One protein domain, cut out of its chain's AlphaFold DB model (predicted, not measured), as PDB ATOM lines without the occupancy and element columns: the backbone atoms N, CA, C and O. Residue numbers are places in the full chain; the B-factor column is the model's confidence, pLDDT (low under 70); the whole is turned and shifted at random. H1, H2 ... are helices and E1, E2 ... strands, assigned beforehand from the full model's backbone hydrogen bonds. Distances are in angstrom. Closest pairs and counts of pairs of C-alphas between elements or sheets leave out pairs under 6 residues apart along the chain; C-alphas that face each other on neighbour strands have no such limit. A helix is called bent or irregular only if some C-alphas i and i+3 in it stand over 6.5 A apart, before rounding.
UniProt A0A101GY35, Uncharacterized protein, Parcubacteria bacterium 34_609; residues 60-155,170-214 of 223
ATOM      1  N   ASN A  60      34.276 -29.542 -19.206       97.44
ATOM      2  CA  ASN A  60      35.010 -28.739 -20.179       97.44
ATOM      3  C   ASN A  60      34.960 -27.224 -19.893       97.44
ATOM      4  O   ASN A  60      35.657 -26.469 -20.562       97.44
ATOM      5  N   GLY A  61      34.150 -26.767 -18.927       97.62
ATOM      6  CA  GLY A  61      34.055 -25.348 -18.561       97.62
ATOM      7  C   GLY A  61      33.262 -24.475 -19.543       97.62
ATOM      8  O   GLY A  61      33.135 -23.271 -19.323       97.62
ATOM      9  N   TYR A  62      32.722 -25.046 -20.621       97.44
ATOM     10  CA  TYR A  62      32.000 -24.335 -21.674       97.44
ATOM     11  C   TYR A  62      30.485 -24.400 -21.431       97.44
ATOM     12  O   TYR A  62      29.768 -25.229 -21.993       97.44
ATOM     13  N   PHE A  63      29.982 -23.519 -20.567       97.12
ATOM     14  CA  PHE A  63      28.564 -23.452 -20.204       97.12
ATOM     15  C   PHE A  63      28.105 -22.021 -19.898       97.12
ATOM     16  O   PHE A  63      28.908 -21.089 -19.823       97.12
ATOM     17  N   SER A  64      26.790 -21.833 -19.755       97.88
ATOM     18  CA  SER A  64      26.184 -20.528 -19.481       97.88
ATOM     19  C   SER A  64      26.478 -20.030 -18.057       97.88
ATOM     20  O   SER A  64      26.690 -20.838 -17.149       97.88
ATOM     21  N   PRO A  65      26.364 -18.711 -17.803       98.25
ATOM     22  CA  PRO A  65      26.493 -18.156 -16.453       98.25
ATOM     23  C   PRO A  65      25.532 -18.772 -15.426       98.25
ATOM     24  O   PRO A  65      25.886 -18.916 -14.264       98.25
ATOM     25  N   SER A  66      24.329 -19.183 -15.844       98.12
ATOM     26  CA  SER A  66      23.363 -19.852 -14.963       98.12
ATOM     27  C   SER A  66      23.813 -21.246 -14.515       98.12
ATOM     28  O   SER A  66      23.523 -21.653 -13.391       98.12
ATOM     29  N   VAL A  67      24.528 -21.981 -15.374       98.56
ATOM     30  CA  VAL A  67      25.140 -23.264 -15.006       98.56
ATOM     31  C   VAL A  67      26.323 -23.018 -14.073       98.56
ATOM     32  O   VAL A  67      26.432 -23.701 -13.059       98.56
ATOM     33  N   ALA A  68      27.149 -22.005 -14.362       98.56
ATOM     34  CA  ALA A  68      28.265 -21.609 -13.505       98.56
ATOM     35  C   ALA A  68      27.798 -21.262 -12.081       98.56
ATOM     36  O   ALA A  68      28.339 -21.793 -11.115       98.56
ATOM     37  N   ASP A  69      26.755 -20.435 -11.953       98.62
ATOM     38  CA  ASP A  69      26.167 -20.038 -10.668       98.62
ATOM     39  C   ASP A  69      25.644 -21.237  -9.868       98.62
ATOM     40  O   ASP A  69      25.913 -21.355  -8.673       98.62
ATOM     41  N   TRP A  70      24.952 -22.174 -10.525       98.69
ATOM     42  CA  TRP A  70      24.492 -23.386  -9.851       98.69
ATOM     43  C   TRP A  70      25.664 -24.246  -9.371       98.69
ATOM     44  O   TRP A  70      25.640 -24.697  -8.228       98.69
ATOM     45  N   ILE A  71      26.692 -24.443 -10.205       98.69
ATOM     46  CA  ILE A  71      27.900 -25.196  -9.831       98.69
ATOM     47  C   ILE A  71      28.551 -24.549  -8.605       98.69
ATOM     48  O   ILE A  71      28.797 -25.241  -7.622       98.69
ATOM     49  N   GLY A  72      28.727 -23.223  -8.627       98.31
ATOM     50  CA  GLY A  72      29.317 -22.438  -7.538       98.31
ATOM     51  C   GLY A  72      28.648 -22.619  -6.172       98.31
ATOM     52  O   GLY A  72      29.300 -22.463  -5.145       98.31
ATOM     53  N   LYS A  73      27.354 -22.960  -6.161       98.00
ATOM     54  CA  LYS A  73      26.537 -23.134  -4.948       98.00
ATOM     55  C   LYS A  73      26.370 -24.587  -4.506       98.00
ATOM     56  O   LYS A  73      25.925 -24.824  -3.388       98.00
ATOM     57  N   ASN A  74      26.613 -25.550  -5.396       98.06
ATOM     58  CA  ASN A  74      26.164 -26.932  -5.201       98.06
ATOM     59  C   ASN A  74      27.272 -27.980  -5.307       98.06
ATOM     60  O   ASN A  74      26.988 -29.140  -5.004       98.06
ATOM     61  N   ILE A  75      28.468 -27.597  -5.759       98.19
ATOM     62  CA  ILE A  75      29.600 -28.492  -6.000       98.19
ATOM     63  C   ILE A  75      30.801 -28.026  -5.178       98.19
ATOM     64  O   ILE A  75      31.192 -26.862  -5.252       98.19
ATOM     65  N   ASP A  76      31.410 -28.950  -4.443       97.12
ATOM     66  CA  ASP A  76      32.532 -28.666  -3.548       97.12
ATOM     67  C   ASP A  76      33.870 -28.582  -4.290       97.12
ATOM     68  O   ASP A  76      34.763 -27.822  -3.904       97.12
ATOM     69  N   MET A  77      34.021 -29.354  -5.373       96.50
ATOM     70  CA  MET A  77      35.227 -29.348  -6.197       96.50
ATOM     71  C   MET A  77      34.941 -29.452  -7.688       96.50
ATOM     72  O   MET A  77      34.188 -30.310  -8.145       96.50
ATOM     73  N   VAL A  78      35.590 -28.592  -8.466       98.06
ATOM     74  CA  VAL A  78      35.430 -28.546  -9.919       98.06
ATOM     75  C   VAL A  78      36.784 -28.704 -10.594       98.06
ATOM     76  O   VAL A  78      37.711 -27.946 -10.319       98.06
ATOM     77  N   TRP A  79      36.870 -29.651 -11.523       97.50
ATOM     78  CA  TRP A  79      37.957 -29.776 -12.483       97.50
ATOM     79  C   TRP A  79      37.506 -29.263 -13.842       97.50
ATOM     80  O   TRP A  79      36.696 -29.902 -14.521       97.50
ATOM     81  N   ILE A  80      38.057 -28.124 -14.254       98.19
ATOM     82  CA  ILE A  80      37.870 -27.608 -15.606       98.19
ATOM     83  C   ILE A  80      38.964 -28.161 -16.504       98.19
ATOM     84  O   ILE A  80      40.152 -28.024 -16.228       98.19
ATOM     85  N   SER A  81      38.555 -28.773 -17.605       97.38
ATOM     86  CA  SER A  81      39.482 -29.209 -18.637       97.38
ATOM     87  C   SER A  81      39.916 -28.007 -19.483       97.38
ATOM     88  O   SER A  81      39.178 -27.566 -20.368       97.38
ATOM     89  N   CYS A  82      41.094 -27.465 -19.175       97.88
ATOM     90  CA  CYS A  82      41.678 -26.305 -19.836       97.88
ATOM     91  C   CYS A  82      43.165 -26.555 -20.086       97.88
ATOM     92  O   CYS A  82      43.911 -26.820 -19.146       97.88
ATOM     93  N   ASP A  83      43.588 -26.464 -21.345       97.38
ATOM     94  CA  ASP A  83      44.917 -26.917 -21.777       97.38
ATOM     95  C   ASP A  83      45.978 -25.805 -21.745       97.38
ATOM     96  O   ASP A  83      47.140 -26.054 -22.062       97.38
ATOM     97  N   GLY A  84      45.603 -24.586 -21.342       97.25
ATOM     98  CA  GLY A  84      46.507 -23.445 -21.194       97.25
ATOM     99  C   GLY A  84      45.917 -22.133 -21.724       97.25
ATOM    100  O   GLY A  84      44.691 -21.989 -21.772       97.25
ATOM    101  N   PRO A  85      46.781 -21.174 -22.110       98.12
ATOM    102  CA  PRO A  85      46.383 -19.891 -22.690       98.12
ATOM    103  C   PRO A  85      45.490 -20.021 -23.936       98.12
ATOM    104  O   PRO A  85      45.447 -21.094 -24.552       98.12
ATOM    105  N   PRO A  86      44.782 -18.947 -24.344       98.19
ATOM    106  CA  PRO A  86      43.787 -18.996 -25.415       98.19
ATOM    107  C   PRO A  86      44.241 -19.654 -26.714       98.19
ATOM    108  O   PRO A  86      43.454 -20.355 -27.344       98.19
ATOM    109  N   ASP A  87      45.488 -19.456 -27.132       97.81
ATOM    110  CA  ASP A  87      46.016 -20.050 -28.358       97.81
ATOM    111  C   ASP A  87      46.123 -21.585 -28.271       97.81
ATOM    112  O   ASP A  87      45.823 -22.274 -29.246       97.81
ATOM    113  N   ILE A  88      46.447 -22.125 -27.092       97.62
ATOM    114  CA  ILE A  88      46.487 -23.567 -26.818       97.62
ATOM    115  C   ILE A  88      45.081 -24.132 -26.630       97.62
ATOM    116  O   ILE A  88      44.714 -25.109 -27.285       97.62
ATOM    117  N   GLN A  89      44.274 -23.496 -25.778       97.81
ATOM    118  CA  GLN A  89      42.908 -23.933 -25.492       97.81
ATOM    119  C   GLN A  89      42.058 -23.977 -26.766       97.81
ATOM    120  O   GLN A  89      41.351 -24.950 -27.012       97.81
ATOM    121  N   ASN A  90      42.138 -22.945 -27.607       97.69
ATOM    122  CA  ASN A  90      41.372 -22.899 -28.850       97.69
ATOM    123  C   ASN A  90      41.874 -23.898 -29.895       97.69
ATOM    124  O   ASN A  90      41.095 -24.298 -30.757       97.69
ATOM    125  N   PHE A  91      43.148 -24.298 -29.831       95.69
ATOM    126  CA  PHE A  91      43.700 -25.306 -30.726       95.69
ATOM    127  C   PHE A  91      43.245 -26.721 -30.352       95.69
ATOM    128  O   PHE A  91      42.728 -27.433 -31.208       95.69
ATOM    129  N   TYR A  92      43.411 -27.123 -29.088       94.44
ATOM    130  CA  TYR A  92      43.085 -28.486 -28.649       94.44
ATOM    131  C   TYR A  92      41.602 -28.690 -28.335       94.44
ATOM    132  O   TYR A  92      41.089 -29.804 -28.442       94.44
ATOM    133  N   ARG A  93      40.890 -27.622 -27.958       94.75
ATOM    134  CA  ARG A  93      39.494 -27.685 -27.504       94.75
ATOM    135  C   ARG A  93      38.606 -26.686 -28.243       94.75
ATOM    136  O   ARG A  93      37.966 -25.854 -27.593       94.75
ATOM    137  N   PRO A  94      38.523 -26.734 -29.583       95.69
ATOM    138  CA  PRO A  94      37.534 -25.941 -30.297       95.69
ATOM    139  C   PRO A  94      36.117 -26.383 -29.910       95.69
ATOM    140  O   PRO A  94      35.881 -27.503 -29.448       95.69
ATOM    141  N   THR A  95      35.136 -25.507 -30.114       93.94
ATOM    142  CA  THR A  95      33.730 -25.898 -29.961       93.94
ATOM    143  C   THR A  95      33.336 -26.924 -31.028       93.94
ATOM    144  O   THR A  95      34.034 -27.122 -32.025       93.94
ATOM    145  N   LYS A  96      32.144 -27.518 -30.896       89.44
ATOM    146  CA  LYS A  96      31.556 -28.388 -31.933       89.44
ATOM    147  C   LYS A  96      31.503 -27.729 -33.325       89.44
ATOM    148  O   LYS A  96      31.468 -28.431 -34.329       89.44
ATOM    149  N   HIS A  97      31.483 -26.398 -33.384       90.88
ATOM    150  CA  HIS A  97      31.446 -25.625 -34.625       90.88
ATOM    151  C   HIS A  97      32.832 -25.135 -35.076       90.88
ATOM    152  O   HIS A  97      32.914 -24.321 -35.989       90.88
ATOM    153  N   GLY A  98      33.915 -25.595 -34.442       87.69
ATOM    154  CA  GLY A  98      35.278 -25.166 -34.758       87.69
ATOM    155  C   GLY A  98      35.631 -23.769 -34.241       87.69
ATOM    156  O   GLY A  98      36.677 -23.237 -34.597       87.69
ATOM    157  N   THR A  99      34.770 -23.148 -33.428       90.88
ATOM    158  CA  THR A  99      35.018 -21.806 -32.882       90.88
ATOM    159  C   THR A  99      35.885 -21.864 -31.624       90.88
ATOM    160  O   THR A  99      36.068 -22.920 -31.018       90.88
ATOM    161  N   GLN A 100      36.397 -20.706 -31.213       94.62
ATOM    162  CA  GLN A 100      37.188 -20.543 -29.995       94.62
ATOM    163  C   GLN A 100      36.350 -20.844 -28.739       94.62
ATOM    164  O   GLN A 100      35.195 -20.425 -28.646       94.62
ATOM    165  N   SER A 101      36.925 -21.577 -27.782       97.31
ATOM    166  CA  SER A 101      36.299 -21.912 -26.494       97.31
ATOM    167  C   SER A 101      36.870 -21.116 -25.318       97.31
ATOM    168  O   SER A 101      36.193 -20.972 -24.299       97.31
ATOM    169  N   ALA A 102      38.086 -20.578 -25.463       98.06
ATOM    170  CA  ALA A 102      38.868 -20.009 -24.371       98.06
ATOM    171  C   ALA A 102      38.147 -18.888 -23.617       98.06
ATOM    172  O   ALA A 102      38.129 -18.914 -22.395       98.06
ATOM    173  N   GLU A 103      37.497 -17.955 -24.317       97.94
ATOM    174  CA  GLU A 103      36.834 -16.809 -23.679       97.94
ATOM    175  C   GLU A 103      35.755 -17.244 -22.671       97.94
ATOM    176  O   GLU A 103      35.714 -16.774 -21.533       97.94
ATOM    177  N   ILE A 104      34.892 -18.183 -23.072       98.31
ATOM    178  CA  ILE A 104      33.816 -18.696 -22.214       98.31
ATOM    179  C   ILE A 104      34.402 -19.505 -21.055       98.31
ATOM    180  O   ILE A 104      33.961 -19.353 -19.914       98.31
ATOM    181  N   VAL A 105      35.410 -20.334 -21.335       98.62
ATOM    182  CA  VAL A 105      36.074 -21.159 -20.322       98.62
ATOM    183  C   VAL A 105      36.777 -20.283 -19.281       98.62
ATOM    184  O   VAL A 105      36.539 -20.464 -18.091       98.62
ATOM    185  N   GLU A 106      37.559 -19.280 -19.689       98.56
ATOM    186  CA  GLU A 106      38.220 -18.336 -18.779       98.56
ATOM    187  C   GLU A 106      37.218 -17.578 -17.910       98.56
ATOM    188  O   GLU A 106      37.415 -17.447 -16.700       98.56
ATOM    189  N   LYS A 107      36.119 -17.099 -18.506       98.62
ATOM    190  CA  LYS A 107      35.064 -16.402 -17.767       98.62
ATOM    191  C   LYS A 107      34.481 -17.285 -16.662       98.62
ATOM    192  O   LYS A 107      34.305 -16.818 -15.537       98.62
ATOM    193  N   ASN A 108      34.214 -18.554 -16.968       98.81
ATOM    194  CA  ASN A 108      33.689 -19.508 -15.996       98.81
ATOM    195  C   ASN A 108      34.736 -19.908 -14.947       98.81
ATOM    196  O   ASN A 108      34.385 -20.003 -13.774       98.81
ATOM    197  N   ILE A 109      36.011 -20.068 -15.323       98.69
ATOM    198  CA  ILE A 109      37.113 -20.303 -14.374       98.69
ATOM    199  C   ILE A 109      37.181 -19.153 -13.366       98.69
ATOM    200  O   ILE A 109      37.119 -19.400 -12.167       98.69
ATOM    201  N   ARG A 110      37.241 -17.898 -13.829       98.62
ATOM    202  CA  ARG A 110      37.324 -16.724 -12.940       98.62
ATOM    203  C   ARG A 110      36.114 -16.616 -12.019       98.62
ATOM    204  O   ARG A 110      36.265 -16.317 -10.837       98.62
ATOM    205  N   PHE A 111      34.918 -16.875 -12.551       98.69
ATOM    206  CA  PHE A 111      33.706 -16.900 -11.740       98.69
ATOM    207  C   PHE A 111      33.807 -17.962 -10.640       98.69
ATOM    208  O   PHE A 111      33.672 -17.623  -9.469       98.69
ATOM    209  N   LEU A 112      34.110 -19.216 -10.982       98.56
ATOM    210  CA  LEU A 112      34.189 -20.313 -10.011       98.56
ATOM    211  C   LEU A 112      35.345 -20.147  -9.019       98.56
ATOM    212  O   LEU A 112      35.201 -20.517  -7.861       98.56
ATOM    213  N   ALA A 113      36.455 -19.529  -9.431       97.12
ATOM    214  CA  ALA A 113      37.584 -19.217  -8.557       97.12
ATOM    215  C   ALA A 113      37.202 -18.234  -7.437       97.12
ATOM    216  O   ALA A 113      37.825 -18.235  -6.376       97.12
ATOM    217  N   SER A 114      36.176 -17.407  -7.668       97.00
ATOM    218  CA  SER A 114      35.620 -16.488  -6.668       97.00
ATOM    219  C   SER A 114      34.577 -17.127  -5.741       97.00
ATOM    220  O   SER A 114      34.117 -16.472  -4.809       97.00
ATOM    221  N   GLN A 115      34.177 -18.379  -5.992       97.69
ATOM    222  CA  GLN A 115      33.186 -19.096  -5.187       97.69
ATOM    223  C   GLN A 115      33.847 -19.876  -4.042       97.69
ATOM    224  O   GLN A 115      35.053 -20.130  -4.045       97.69
ATOM    225  N   ASN A 116      33.040 -20.296  -3.066       95.31
ATOM    226  CA  ASN A 116      33.491 -21.127  -1.951       95.31
ATOM    227  C   ASN A 116      33.583 -22.613  -2.351       95.31
ATOM    228  O   ASN A 116      32.835 -23.444  -1.845       95.31
ATOM    229  N   LEU A 117      34.475 -22.928  -3.292       95.25
ATOM    230  CA  LEU A 117      34.762 -24.287  -3.754       95.25
ATOM    231  C   LEU A 117      36.250 -24.462  -4.065       95.25
ATOM    232  O   LEU A 117      37.005 -23.494  -4.203       95.25
ATOM    233  N   THR A 118      36.677 -25.712  -4.221       94.31
ATOM    234  CA  THR A 118      38.012 -26.022  -4.739       94.31
ATOM    235  C   THR A 118      37.983 -26.054  -6.262       94.31
ATOM    236  O   THR A 118      37.370 -26.937  -6.860       94.31
ATOM    237  N   LEU A 119      38.664 -25.103  -6.905       96.25
ATOM    238  CA  LEU A 119      38.782 -25.060  -8.361       96.25
ATOM    239  C   LEU A 119      40.149 -25.567  -8.816       96.25
ATOM    240  O   LEU A 119      41.187 -24.988  -8.472       96.25
ATOM    241  N   GLY A 120      40.122 -26.606  -9.647       95.12
ATOM    242  CA  GLY A 120      41.280 -27.112 -10.356       95.12
ATOM    243  C   GLY A 120      41.143 -27.019 -11.874       95.12
ATOM    244  O   GLY A 120      40.047 -27.135 -12.423       95.12
ATOM    245  N   CYS A 121      42.272 -26.861 -12.560       96.56
ATOM    246  CA  CYS A 121      42.374 -27.070 -14.001       96.56
ATOM    247  C   CYS A 121      43.085 -28.389 -14.286       96.56
ATOM    248  O   CYS A 121      44.115 -28.691 -13.682       96.56
ATOM    249  N   ARG A 122      42.543 -29.162 -15.226       94.75
ATOM    250  CA  ARG A 122      43.188 -30.347 -15.789       94.75
ATOM    251  C   ARG A 122      43.587 -30.047 -17.230       94.75
ATOM    252  O   ARG A 122      42.716 -29.765 -18.048       94.75
ATOM    253  N   ALA A 123      44.881 -30.102 -17.512       95.00
ATOM    254  CA  ALA A 123      45.447 -29.818 -18.821       95.00
ATOM    255  C   ALA A 123      45.934 -31.102 -19.493       95.00
ATOM    256  O   ALA A 123      46.714 -31.861 -18.913       95.00
ATOM    257  N   THR A 124      45.513 -31.324 -20.734       94.00
ATOM    258  CA  THR A 124      46.138 -32.316 -21.606       94.00
ATOM    259  C   THR A 124      47.346 -31.672 -22.279       94.00
ATOM    260  O   THR A 124      47.238 -30.651 -22.962       94.00
ATOM    261  N   ILE A 125      48.519 -32.256 -22.060       94.12
ATOM    262  CA  ILE A 125      49.774 -31.770 -22.618       94.12
ATOM    263  C   ILE A 125      50.011 -32.461 -23.957       94.12
ATOM    264  O   ILE A 125      50.198 -33.671 -23.997       94.12
ATOM    265  N   GLY A 126      49.945 -31.676 -25.029       93.38
ATOM    266  CA  GLY A 126      50.229 -31.988 -26.426       93.38
ATOM    267  C   GLY A 126      51.580 -31.434 -26.897       93.38
ATOM    268  O   GLY A 126      52.327 -30.827 -26.125       93.38
ATOM    269  N   ALA A 127      51.892 -31.567 -28.189       92.50
ATOM    270  CA  ALA A 127      53.142 -31.039 -28.743       92.50
ATOM    271  C   ALA A 127      53.247 -29.503 -28.650       92.50
ATOM    272  O   ALA A 127      54.346 -28.965 -28.556       92.50
ATOM    273  N   LYS A 128      52.121 -28.777 -28.643       94.06
ATOM    274  CA  LYS A 128      52.108 -27.304 -28.622       94.06
ATOM    275  C   LYS A 128      52.281 -26.672 -27.246       94.06
ATOM    276  O   LYS A 128      52.597 -25.486 -27.169       94.06
ATOM    277  N   ASN A 129      52.030 -27.413 -26.171       95.62
ATOM    278  CA  ASN A 129      52.105 -26.889 -24.804       95.62
ATOM    279  C   ASN A 129      53.082 -27.659 -23.903       95.62
ATOM    280  O   ASN A 129      53.253 -27.268 -22.750       95.62
ATOM    281  N   ILE A 130      53.777 -28.682 -24.413       95.75
ATOM    282  CA  ILE A 130      54.762 -29.452 -23.639       95.75
ATOM    283  C   ILE A 130      55.857 -28.583 -23.017       95.75
ATOM    284  O   ILE A 130      56.121 -28.720 -21.823       95.75
ATOM    285  N   ASP A 131      56.394 -27.632 -23.783       96.50
ATOM    286  CA  ASP A 131      57.439 -26.706 -23.331       96.50
ATOM    287  C   ASP A 131      56.870 -25.473 -22.601       96.50
ATOM    288  O   ASP A 131      57.606 -24.618 -22.113       96.50
ATOM    289  N   ARG A 132      55.536 -25.370 -22.513       97.06
ATOM    290  CA  ARG A 132      54.816 -24.240 -21.900       97.06
ATOM    291  C   ARG A 132      54.231 -24.570 -20.532       97.06
ATOM    292  O   ARG A 132      53.613 -23.705 -19.920       97.06
ATOM    293  N   GLN A 133      54.460 -25.773 -20.003       94.69
ATOM    294  CA  GLN A 133      54.011 -26.142 -18.655       94.69
ATOM    295  C   GLN A 133      54.395 -25.103 -17.578       94.69
ATOM    296  O   GLN A 133      53.541 -24.800 -16.745       94.69
ATOM    297  N   PRO A 134      55.605 -24.492 -17.580       93.38
ATOM    298  CA  PRO A 134      55.935 -23.436 -16.619       93.38
ATOM    299  C   PRO A 134      55.098 -22.161 -16.791       93.38
ATOM    300  O   PRO A 134      54.618 -21.614 -15.803       93.38
ATOM    301  N   GLU A 135      54.877 -21.718 -18.032       95.75
ATOM    302  CA  GLU A 135      54.026 -20.561 -18.355       95.75
ATOM    303  C   GLU A 135      52.575 -20.798 -17.916       95.75
ATOM    304  O   GLU A 135      51.919 -19.911 -17.369       95.75
ATOM    305  N   MET A 136      52.085 -22.025 -18.102       95.50
ATOM    306  CA  MET A 136      50.732 -22.419 -17.719       95.50
ATOM    307  C   MET A 136      50.481 -22.272 -16.213       95.50
ATOM    308  O   MET A 136      49.351 -21.979 -15.827       95.50
ATOM    309  N   ILE A 137      51.507 -22.414 -15.364       93.50
ATOM    310  CA  ILE A 137      51.378 -22.170 -13.919       93.50
ATOM    311  C   ILE A 137      50.974 -20.720 -13.646       93.50
ATOM    312  O   ILE A 137      50.001 -20.481 -12.928       93.50
ATOM    313  N   ASP A 138      51.690 -19.758 -14.231       93.44
ATOM    314  CA  ASP A 138      51.391 -18.336 -14.050       93.44
ATOM    315  C   ASP A 138      50.036 -17.977 -14.677       93.44
ATOM    316  O   ASP A 138      49.251 -17.245 -14.072       93.44
ATOM    317  N   TYR A 139      49.718 -18.547 -15.843       96.62
ATOM    318  CA  TYR A 139      48.423 -18.358 -16.492       96.62
ATOM    319  C   TYR A 139      47.260 -18.824 -15.603       96.62
ATOM    320  O   TYR A 139      46.372 -18.031 -15.288       96.62
ATOM    321  N   PHE A 140      47.275 -20.077 -15.136       96.00
ATOM    322  CA  PHE A 140      46.208 -20.613 -14.288       96.00
ATOM    323  C   PHE A 140      46.127 -19.896 -12.937       96.00
ATOM    324  O   PHE A 140      45.027 -19.580 -12.478       96.00
ATOM    325  N   SER A 141      47.271 -19.563 -12.334       93.06
ATOM    326  CA  SER A 141      47.315 -18.751 -11.115       93.06
ATOM    327  C   SER A 141      46.647 -17.385 -11.329       93.06
ATOM    328  O   SER A 141      45.820 -16.972 -10.516       93.06
ATOM    329  N   GLY A 142      46.894 -16.730 -12.468       95.19
ATOM    330  CA  GLY A 142      46.248 -15.472 -12.857       95.19
ATOM    331  C   GLY A 142      44.739 -15.575 -13.132       95.19
ATOM    332  O   GLY A 142      44.043 -14.554 -13.155       95.19
ATOM    333  N   LEU A 143      44.204 -16.786 -13.320       96.31
ATOM    334  CA  LEU A 143      42.762 -17.051 -13.381       96.31
ATOM    335  C   LEU A 143      42.135 -17.319 -12.001       96.31
ATOM    336  O   LEU A 143      40.912 -17.405 -11.905       96.31
ATOM    337  N   GLY A 144      42.946 -17.435 -10.943       94.00
ATOM    338  CA  GLY A 144      42.506 -17.794  -9.591       94.00
ATOM    339  C   GLY A 144      42.422 -19.304  -9.338       94.00
ATOM    340  O   GLY A 144      41.835 -19.730  -8.343       94.00
ATOM    341  N   VAL A 145      42.991 -20.127 -10.224       92.94
ATOM    342  CA  VAL A 145      43.012 -21.588 -10.078       92.94
ATOM    343  C   VAL A 145      43.963 -21.986  -8.957       92.94
ATOM    344  O   VAL A 145      45.089 -21.495  -8.872       92.94
ATOM    345  N   LYS A 146      43.507 -22.914  -8.113       83.94
ATOM    346  CA  LYS A 146      44.239 -23.374  -6.930       83.94
ATOM    347  C   LYS A 146      44.908 -24.726  -7.122       83.94
ATOM    348  O   LYS A 146      45.819 -25.070  -6.388       83.94
ATOM    349  N   VAL A 147      44.462 -25.518  -8.087       88.38
ATOM    350  CA  VAL A 147      44.994 -26.861  -8.307       88.38
ATOM    351  C   VAL A 147      45.204 -27.077  -9.796       88.38
ATOM    352  O   VAL A 147      44.321 -26.786 -10.594       88.38
ATOM    353  N   ILE A 148      46.370 -27.573 -10.188       90.50
ATOM    354  CA  ILE A 148      46.685 -27.845 -11.590       90.50
ATOM    355  C   ILE A 148      47.057 -29.316 -11.703       90.50
ATOM    356  O   ILE A 148      47.926 -29.818 -10.996       90.50
ATOM    357  N   MET A 149      46.388 -30.023 -12.596       90.31
ATOM    358  CA  MET A 149      46.723 -31.389 -12.961       90.31
ATOM    359  C   MET A 149      47.102 -31.408 -14.437       90.31
ATOM    360  O   MET A 149      46.430 -30.773 -15.248       90.31
ATOM    361  N   SER A 150      48.164 -32.125 -14.784       89.75
ATOM    362  CA  SER A 150      48.594 -32.276 -16.171       89.75
ATOM    363  C   SER A 150      48.789 -33.745 -16.500       89.75
ATOM    364  O   SER A 150      49.413 -34.471 -15.727       89.75
ATOM    365  N   ASP A 151      48.296 -34.156 -17.664       89.19
ATOM    366  CA  ASP A 151      48.559 -35.480 -18.225       89.19
ATOM    367  C   ASP A 151      49.088 -35.320 -19.651       89.19
ATOM    368  O   ASP A 151      48.545 -34.505 -20.405       89.19
ATOM    369  N   PRO A 152      50.121 -36.073 -20.061       89.31
ATOM    370  CA  PRO A 152      50.513 -36.106 -21.461       89.31
ATOM    371  C   PRO A 152      49.393 -36.729 -22.303       89.31
ATOM    372  O   PRO A 152      48.683 -37.632 -21.860       89.31
ATOM    373  N   MET A 153      49.230 -36.264 -23.539       86.81
ATOM    374  CA  MET A 153      48.328 -36.898 -24.492       86.81
ATOM    375  C   MET A 153      48.835 -38.310 -24.800       86.81
ATOM    376  O   MET A 153      49.961 -38.496 -25.262       86.81
ATOM    377  N   PHE A 154      47.993 -39.307 -24.549       74.44
ATOM    378  CA  PHE A 154      48.279 -40.695 -24.889       74.44
ATOM    379  C   PHE A 154      47.640 -41.062 -26.225       74.44
ATOM    380  O   PHE A 154      46.534 -40.619 -26.551       74.44
ATOM    381  N   ALA A 155      48.312 -41.928 -26.982       62.69
ATOM    382  CA  ALA A 155      47.688 -42.577 -28.123       62.69
ATOM    383  C   ALA A 155      46.499 -43.425 -27.646       62.69
ATOM    384  O   ALA A 155      46.593 -44.136 -26.641       62.69
ATOM    385  N   ILE A 170      54.249 -37.720 -28.308       85.38
ATOM    386  CA  ILE A 170      54.832 -36.919 -27.235       85.38
ATOM    387  C   ILE A 170      56.027 -37.631 -26.632       85.38
ATOM    388  O   ILE A 170      55.941 -38.776 -26.189       85.38
ATOM    389  N   ASN A 171      57.141 -36.906 -26.532       88.56
ATOM    390  CA  ASN A 171      58.291 -37.360 -25.772       88.56
ATOM    391  C   ASN A 171      58.019 -37.200 -24.265       88.56
ATOM    392  O   ASN A 171      58.035 -36.091 -23.731       88.56
ATOM    393  N   LEU A 172      57.800 -38.322 -23.575       88.69
ATOM    394  CA  LEU A 172      57.494 -38.342 -22.140       88.69
ATOM    395  C   LEU A 172      58.643 -37.833 -21.255       88.69
ATOM    396  O   LEU A 172      58.382 -37.332 -20.162       88.69
ATOM    397  N   ILE A 173      59.895 -37.920 -21.717       91.38
ATOM    398  CA  ILE A 173      61.035 -37.322 -21.011       91.38
ATOM    399  C   ILE A 173      60.960 -35.799 -21.114       91.38
ATOM    400  O   ILE A 173      61.052 -35.130 -20.090       91.38
ATOM    401  N   ASN A 174      60.665 -35.256 -22.302       92.12
ATOM    402  CA  ASN A 174      60.471 -33.810 -22.455       92.12
ATOM    403  C   ASN A 174      59.284 -33.299 -21.613       92.12
ATOM    404  O   ASN A 174      59.359 -32.243 -20.985       92.12
ATOM    405  N   TYR A 175      58.199 -34.078 -21.545       91.94
ATOM    406  CA  TYR A 175      57.082 -33.787 -20.648       91.94
ATOM    407  C   TYR A 175      57.552 -33.720 -19.187       91.94
ATOM    408  O   TYR A 175      57.249 -32.744 -18.499       91.94
ATOM    409  N   ALA A 176      58.302 -34.725 -18.724       91.00
ATOM    410  CA  ALA A 176      58.771 -34.813 -17.346       91.00
ATOM    411  C   ALA A 176      59.744 -33.679 -16.986       91.00
ATOM    412  O   ALA A 176      59.619 -33.090 -15.912       91.00
ATOM    413  N   ASP A 177      60.667 -33.331 -17.883       94.00
ATOM    414  CA  ASP A 177      61.620 -32.238 -17.681       94.00
ATOM    415  C   ASP A 177      60.893 -30.899 -17.506       94.00
ATOM    416  O   ASP A 177      61.104 -30.188 -16.517       94.00
ATOM    417  N   ASN A 178      59.954 -30.593 -18.403       94.25
ATOM    418  CA  ASN A 178      59.130 -29.390 -18.312       94.25
ATOM    419  C   ASN A 178      58.206 -29.397 -17.086       94.25
ATOM    420  O   ASN A 178      58.042 -28.360 -16.436       94.25
ATOM    421  N   PHE A 179      57.668 -30.558 -16.703       91.12
ATOM    422  CA  PHE A 179      56.885 -30.709 -15.478       91.12
ATOM    423  C   PHE A 179      57.720 -30.370 -14.236       91.12
ATOM    424  O   PHE A 179      57.261 -29.658 -13.341       91.12
ATOM    425  N   LEU A 180      58.976 -30.826 -14.169       91.44
ATOM    426  CA  LEU A 180      59.877 -30.507 -13.057       91.44
ATOM    427  C   LEU A 180      60.195 -29.009 -12.983       91.44
ATOM    428  O   LEU A 180      60.325 -28.472 -11.878       91.44
ATOM    429  N   VAL A 181      60.301 -28.323 -14.124       93.38
ATOM    430  CA  VAL A 181      60.446 -26.859 -14.167       93.38
ATOM    431  C   VAL A 181      59.163 -26.181 -13.683       93.38
ATOM    432  O   VAL A 181      59.226 -25.359 -12.768       93.38
ATOM    433  N   ALA A 182      57.999 -26.574 -14.203       91.56
ATOM    434  CA  ALA A 182      56.699 -26.042 -13.795       91.56
ATOM    435  C   ALA A 182      56.457 -26.220 -12.289       91.56
ATOM    436  O   ALA A 182      56.042 -25.293 -11.596       91.56
ATOM    437  N   ARG A 183      56.840 -27.374 -11.735       88.06
ATOM    438  CA  ARG A 183      56.790 -27.658 -10.298       88.06
ATOM    439  C   ARG A 183      57.619 -26.671  -9.471       88.06
ATOM    440  O   ARG A 183      57.203 -26.285  -8.379       88.06
ATOM    441  N   LYS A 184      58.802 -26.272  -9.954       89.06
ATOM    442  CA  LYS A 184      59.639 -25.261  -9.281       89.06
ATOM    443  C   LYS A 184      58.961 -23.891  -9.303       89.06
ATOM    444  O   LYS A 184      58.937 -23.235  -8.266       89.06
ATOM    445  N   VAL A 185      58.366 -23.501 -10.434       88.19
ATOM    446  CA  VAL A 185      57.592 -22.251 -10.559       88.19
ATOM    447  C   VAL A 185      56.400 -22.253  -9.599       88.19
ATOM    448  O   VAL A 185      56.215 -21.305  -8.840       88.19
ATOM    449  N   ALA A 186      55.651 -23.355  -9.544       85.81
ATOM    450  CA  ALA A 186      54.481 -23.499  -8.683       85.81
ATOM    451  C   ALA A 186      54.819 -23.315  -7.190       85.81
ATOM    452  O   ALA A 186      54.113 -22.606  -6.477       85.81
ATOM    453  N   LYS A 187      55.956 -23.852  -6.722       81.31
ATOM    454  CA  LYS A 187      56.413 -23.661  -5.332       81.31
ATOM    455  C   LYS A 187      56.674 -22.196  -4.972       81.31
ATOM    456  O   LYS A 187      56.362 -21.785  -3.860       81.31
ATOM    457  N   VAL A 188      57.216 -21.400  -5.899       78.44
ATOM    458  CA  VAL A 188      57.423 -19.951  -5.694       78.44
ATOM    459  C   VAL A 188      56.085 -19.215  -5.558       78.44
ATOM    460  O   VAL A 188      55.997 -18.195  -4.880       78.44
ATOM    461  N   ARG A 189      55.022 -19.756  -6.160       71.25
ATOM    462  CA  ARG A 189      53.656 -19.222  -6.135       71.25
ATOM    463  C   ARG A 189      52.781 -19.816  -5.018       71.25
ATOM    464  O   ARG A 189      51.566 -19.673  -5.066       71.25
ATOM    465  N   VAL A 190      53.385 -20.452  -4.007       65.94
ATOM    466  CA  VAL A 190      52.696 -21.050  -2.838       65.94
ATOM    467  C   VAL A 190      51.769 -22.228  -3.206       65.94
ATOM    468  O   VAL A 190      50.862 -22.583  -2.456       65.94
ATOM    469  N   PHE A 191      52.014 -22.891  -4.340       61.38
ATOM    470  CA  PHE A 191      51.412 -24.196  -4.624       61.38
ATOM    471  C   PHE A 191      52.205 -25.311  -3.933       61.38
ATOM    472  O   PHE A 191      53.443 -25.311  -3.917       61.38
ATOM    473  N   SER A 192      51.496 -26.301  -3.392       56.78
ATOM    474  CA  SER A 192      52.094 -27.586  -3.037       56.78
ATOM    475  C   SER A 192      52.195 -28.468  -4.281       56.78
ATOM    476  O   SER A 192      51.692 -28.167  -5.356       56.78
ATOM    477  N   THR A 193      52.978 -29.536  -4.236       55.00
ATOM    478  CA  THR A 193      53.242 -30.299  -5.465       55.00
ATOM    479  C   THR A 193      53.334 -31.774  -5.145       55.00
ATOM    480  O   THR A 193      54.186 -32.163  -4.345       55.00
ATOM    481  N   GLU A 194      52.489 -32.583  -5.784       57.00
ATOM    482  CA  GLU A 194      52.344 -34.011  -5.503       57.00
ATOM    483  C   GLU A 194      52.407 -34.838  -6.787       57.00
ATOM    484  O   GLU A 194      51.589 -34.716  -7.689       57.00
ATOM    485  N   VAL A 195      53.364 -35.752  -6.867       52.78
ATOM    486  CA  VAL A 195      53.389 -36.726  -7.961       52.78
ATOM    487  C   VAL A 195      52.671 -37.978  -7.474       52.78
ATOM    488  O   VAL A 195      53.095 -38.558  -6.477       52.78
ATOM    489  N   SER A 196      51.597 -38.393  -8.151       50.12
ATOM    490  CA  SER A 196      50.798 -39.555  -7.751       50.12
ATOM    491  C   SER A 196      50.694 -40.580  -8.881       50.12
ATOM    492  O   SER A 196      50.077 -40.336  -9.907       50.12
ATOM    493  N   LEU A 197      51.227 -41.781  -8.690       39.69
ATOM    494  CA  LEU A 197      50.918 -42.895  -9.590       39.69
ATOM    495  C   LEU A 197      49.471 -43.346  -9.353       39.69
ATOM    496  O   LEU A 197      49.160 -43.823  -8.262       39.69
ATOM    497  N   GLN A 198      48.592 -43.223 -10.353       45.25
ATOM    498  CA  GLN A 198      47.278 -43.867 -10.314       45.25
ATOM    499  C   GLN A 198      47.320 -45.142 -11.155       45.25
ATOM    500  O   GLN A 198      47.341 -45.128 -12.380       45.25
ATOM    501  N   LEU A 199      47.314 -46.287 -10.474       30.30
ATOM    502  CA  LEU A 199      47.063 -47.568 -11.125       30.30
ATOM    503  C   LEU A 199      45.583 -47.624 -11.510       30.30
ATOM    504  O   LEU A 199      44.716 -47.646 -10.635       30.30
ATOM    505  N   ILE A 200      45.287 -47.653 -12.807       39.19
ATOM    506  CA  ILE A 200      43.932 -47.861 -13.307       39.19
ATOM    507  C   ILE A 200      43.789 -49.350 -13.621       39.19
ATOM    508  O   ILE A 200      44.397 -49.908 -14.533       39.19
ATOM    509  N   SER A 201      42.984 -50.035 -12.811       33.91
ATOM    510  CA  SER A 201      42.613 -51.424 -13.068       33.91
ATOM    511  C   SER A 201      41.582 -51.467 -14.193       33.91
ATOM    512  O   SER A 201      40.402 -51.182 -13.979       33.91
ATOM    513  N   THR A 202      42.004 -51.836 -15.399       39.88
ATOM    514  CA  THR A 202      41.092 -52.172 -16.495       39.88
ATOM    515  C   THR A 202      40.886 -53.686 -16.518       39.88
ATOM    516  O   THR A 202      41.619 -54.403 -17.183       39.88
ATOM    517  N   ASN A 203      39.910 -54.174 -15.741       40.06
ATOM    518  CA  ASN A 203      39.370 -55.548 -15.737       40.06
ATOM    519  C   ASN A 203      40.360 -56.704 -16.025       40.06
ATOM    520  O   ASN A 203      40.681 -56.960 -17.176       40.06
ATOM    521  N   LYS A 204      40.718 -57.482 -14.988       41.66
ATOM    522  CA  LYS A 204      41.317 -58.850 -14.939       41.66
ATOM    523  C   LYS A 204      42.422 -59.296 -15.931       41.66
ATOM    524  O   LYS A 204      42.995 -60.352 -15.686       41.66
ATOM    525  N   GLN A 205      42.782 -58.557 -16.979       36.38
ATOM    526  CA  GLN A 205      43.793 -58.950 -17.971       36.38
ATOM    527  C   GLN A 205      44.738 -57.820 -18.402       36.38
ATOM    528  O   GLN A 205      45.720 -58.096 -19.084       36.38
ATOM    529  N   SER A 206      44.528 -56.573 -17.970       33.72
ATOM    530  CA  SER A 206      45.531 -55.515 -18.150       33.72
ATOM    531  C   SER A 206      45.468 -54.506 -17.004       33.72
ATOM    532  O   SER A 206      44.405 -54.000 -16.660       33.72
ATOM    533  N   ILE A 207      46.610 -54.249 -16.371       30.94
ATOM    534  CA  ILE A 207      46.781 -53.119 -15.456       30.94
ATOM    535  C   ILE A 207      47.409 -52.017 -16.304       30.94
ATOM    536  O   ILE A 207      48.556 -52.169 -16.724       30.94
ATOM    537  N   SER A 208      46.680 -50.937 -16.587       34.16
ATOM    538  CA  SER A 208      47.302 -49.719 -17.097       34.16
ATOM    539  C   SER A 208      47.705 -48.860 -15.899       34.16
ATOM    540  O   SER A 208      46.888 -48.453 -15.077       34.16
ATOM    541  N   ALA A 209      49.002 -48.620 -15.741       27.47
ATOM    542  CA  ALA A 209      49.467 -47.598 -14.815       27.47
ATOM    543  C   ALA A 209      49.361 -46.248 -15.531       27.47
ATOM    544  O   ALA A 209      50.073 -46.031 -16.510       27.47
ATOM    545  N   GLU A 210      48.481 -45.356 -15.072       39.31
ATOM    546  CA  GLU A 210      48.496 -43.965 -15.517       39.31
ATOM    547  C   GLU A 210      49.377 -43.171 -14.548       39.31
ATOM    548  O   GLU A 210      49.148 -43.105 -13.334       39.31
ATOM    549  N   LEU A 211      50.455 -42.602 -15.078       36.94
ATOM    550  CA  LEU A 211      51.316 -41.726 -14.303       36.94
ATOM    551  C   LEU A 211      50.641 -40.353 -14.222       36.94
ATOM    552  O   LEU A 211      50.725 -39.566 -15.159       36.94
ATOM    553  N   VAL A 212      49.948 -40.095 -13.113       45.78
ATOM    554  CA  VAL A 212      49.159 -38.876 -12.907       45.78
ATOM    555  C   VAL A 212      49.984 -37.830 -12.158       45.78
ATOM    556  O   VAL A 212      50.322 -37.962 -10.979       45.78
ATOM    557  N   PHE A 213      50.304 -36.730 -12.822       48.81
ATOM    558  CA  PHE A 213      51.077 -35.663 -12.201       48.81
ATOM    559  C   PHE A 213      50.153 -34.566 -11.664       48.81
ATOM    560  O   PHE A 213      49.353 -33.992 -12.403       48.81
ATOM    561  N   ARG A 214      50.253 -34.262 -10.362       52.75
ATOM    562  CA  ARG A 214      49.412 -33.258  -9.699       52.75
ATOM    563  C   ARG A 214      50.253 -32.116  -9.112       52.75
ATOM    564  O   ARG A 214      51.349 -32.273  -8.578       52.75
TER     565      ARG A 214
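AT A GLANCE: This is residues 60 to 155 and 170 to 214 of the 223 residues of an uncharacterized protein of Parcubacteria bacterium 34_609 (UniProt A0A101GY35). A curled, strongly twisted sheet of five strands has three helices, H3, H4 and H5, packed over one face in a second layer. H1 and H2 pack on H3, while the E4 and E5 hairpin forms a long arm, joined to E3 by the end of E5. The printed part has 141 residues with five named helices and five named strands, in the order H1 E1 H2 H3 E2 H4 E3 H5 E4 E5; the mixed sheet runs E1 E2 E3 E5 E4. The class is mixed, helices and strands, and the whole is compact, with a radius of gyration of the C-alphas of 15.6 A and spans of 42 by 39 by 32 A.

HOW THE PARTS SIT: H1, residues 65 to 74, only grazes the sheet, with residues 71 to 72. E1, residues 77 to 81, is an edge strand. H2, residues 86 to 92, also only grazes the sheet, with residues 88 to 92. H3, residues 102 to 113, touches H1 with residues 108 to 112 alone, at a shallow tilt of 30 degrees, the same way; the closest C-alphas are those of Gly 72 and Leu 112, 5.9 A apart. E2, residues 118 to 125, is parallel to E1, with N 78 and O 118 within hydrogen-bond range at 2.9 A. H3 runs along the strands at a height over the sheet of 10.1 A. H4, residues 130 to 142, is irregular: C-alphas 131 and 134 are 7.6 A apart. E3, residues 147 to 152, is parallel to E2, with N 123 and O 149 at 2.8 A. E1, H2 H3, E2 and E2, H4, E3 are strand-helix-strand units, parallel neighbour strands with helices between, each with a right-handed crossover. H5, residues 172 to 188, touches H4 at a shallow tilt of 26 degrees, the same way; the closest C-alphas are those of Pro 134 and Ala 182, 3.9 A apart. E4, residues 194 to 202, and E5, residues 206 to 214, form an antiparallel hairpin, with N 200 and O 208 at 2.9 A. E5 is antiparallel to E3, with N 150 and O 213 at 3.3 A. H3 and H4 are apart. Every O i to N i+4 pair is within hydrogen-bond range in H1, H2, H3 and H5, and 6 of 9 are in H4.

IN THESE COORDINATES: H1 begins at C-alpha 65 (26.493, -18.156, -16.453), and E5 ends at C-alpha 214 (49.412, -33.258, -9.699). H5 is 24.7 A long from first to last C-alpha, E5 24.1 A, E4 24.0 A and E2 22.2 A.

THE WHOLE: The C-alphas farthest apart, of Ser 114 and Gln 205, are 44.7 A apart. Residues 156 to 169 are not printed, and C-alphas 155 and 170 are 9.2 A apart across the cut. Of the links printed whole, none is long. The pLDDT is under 70 at residue 155 and residues 190 to 214.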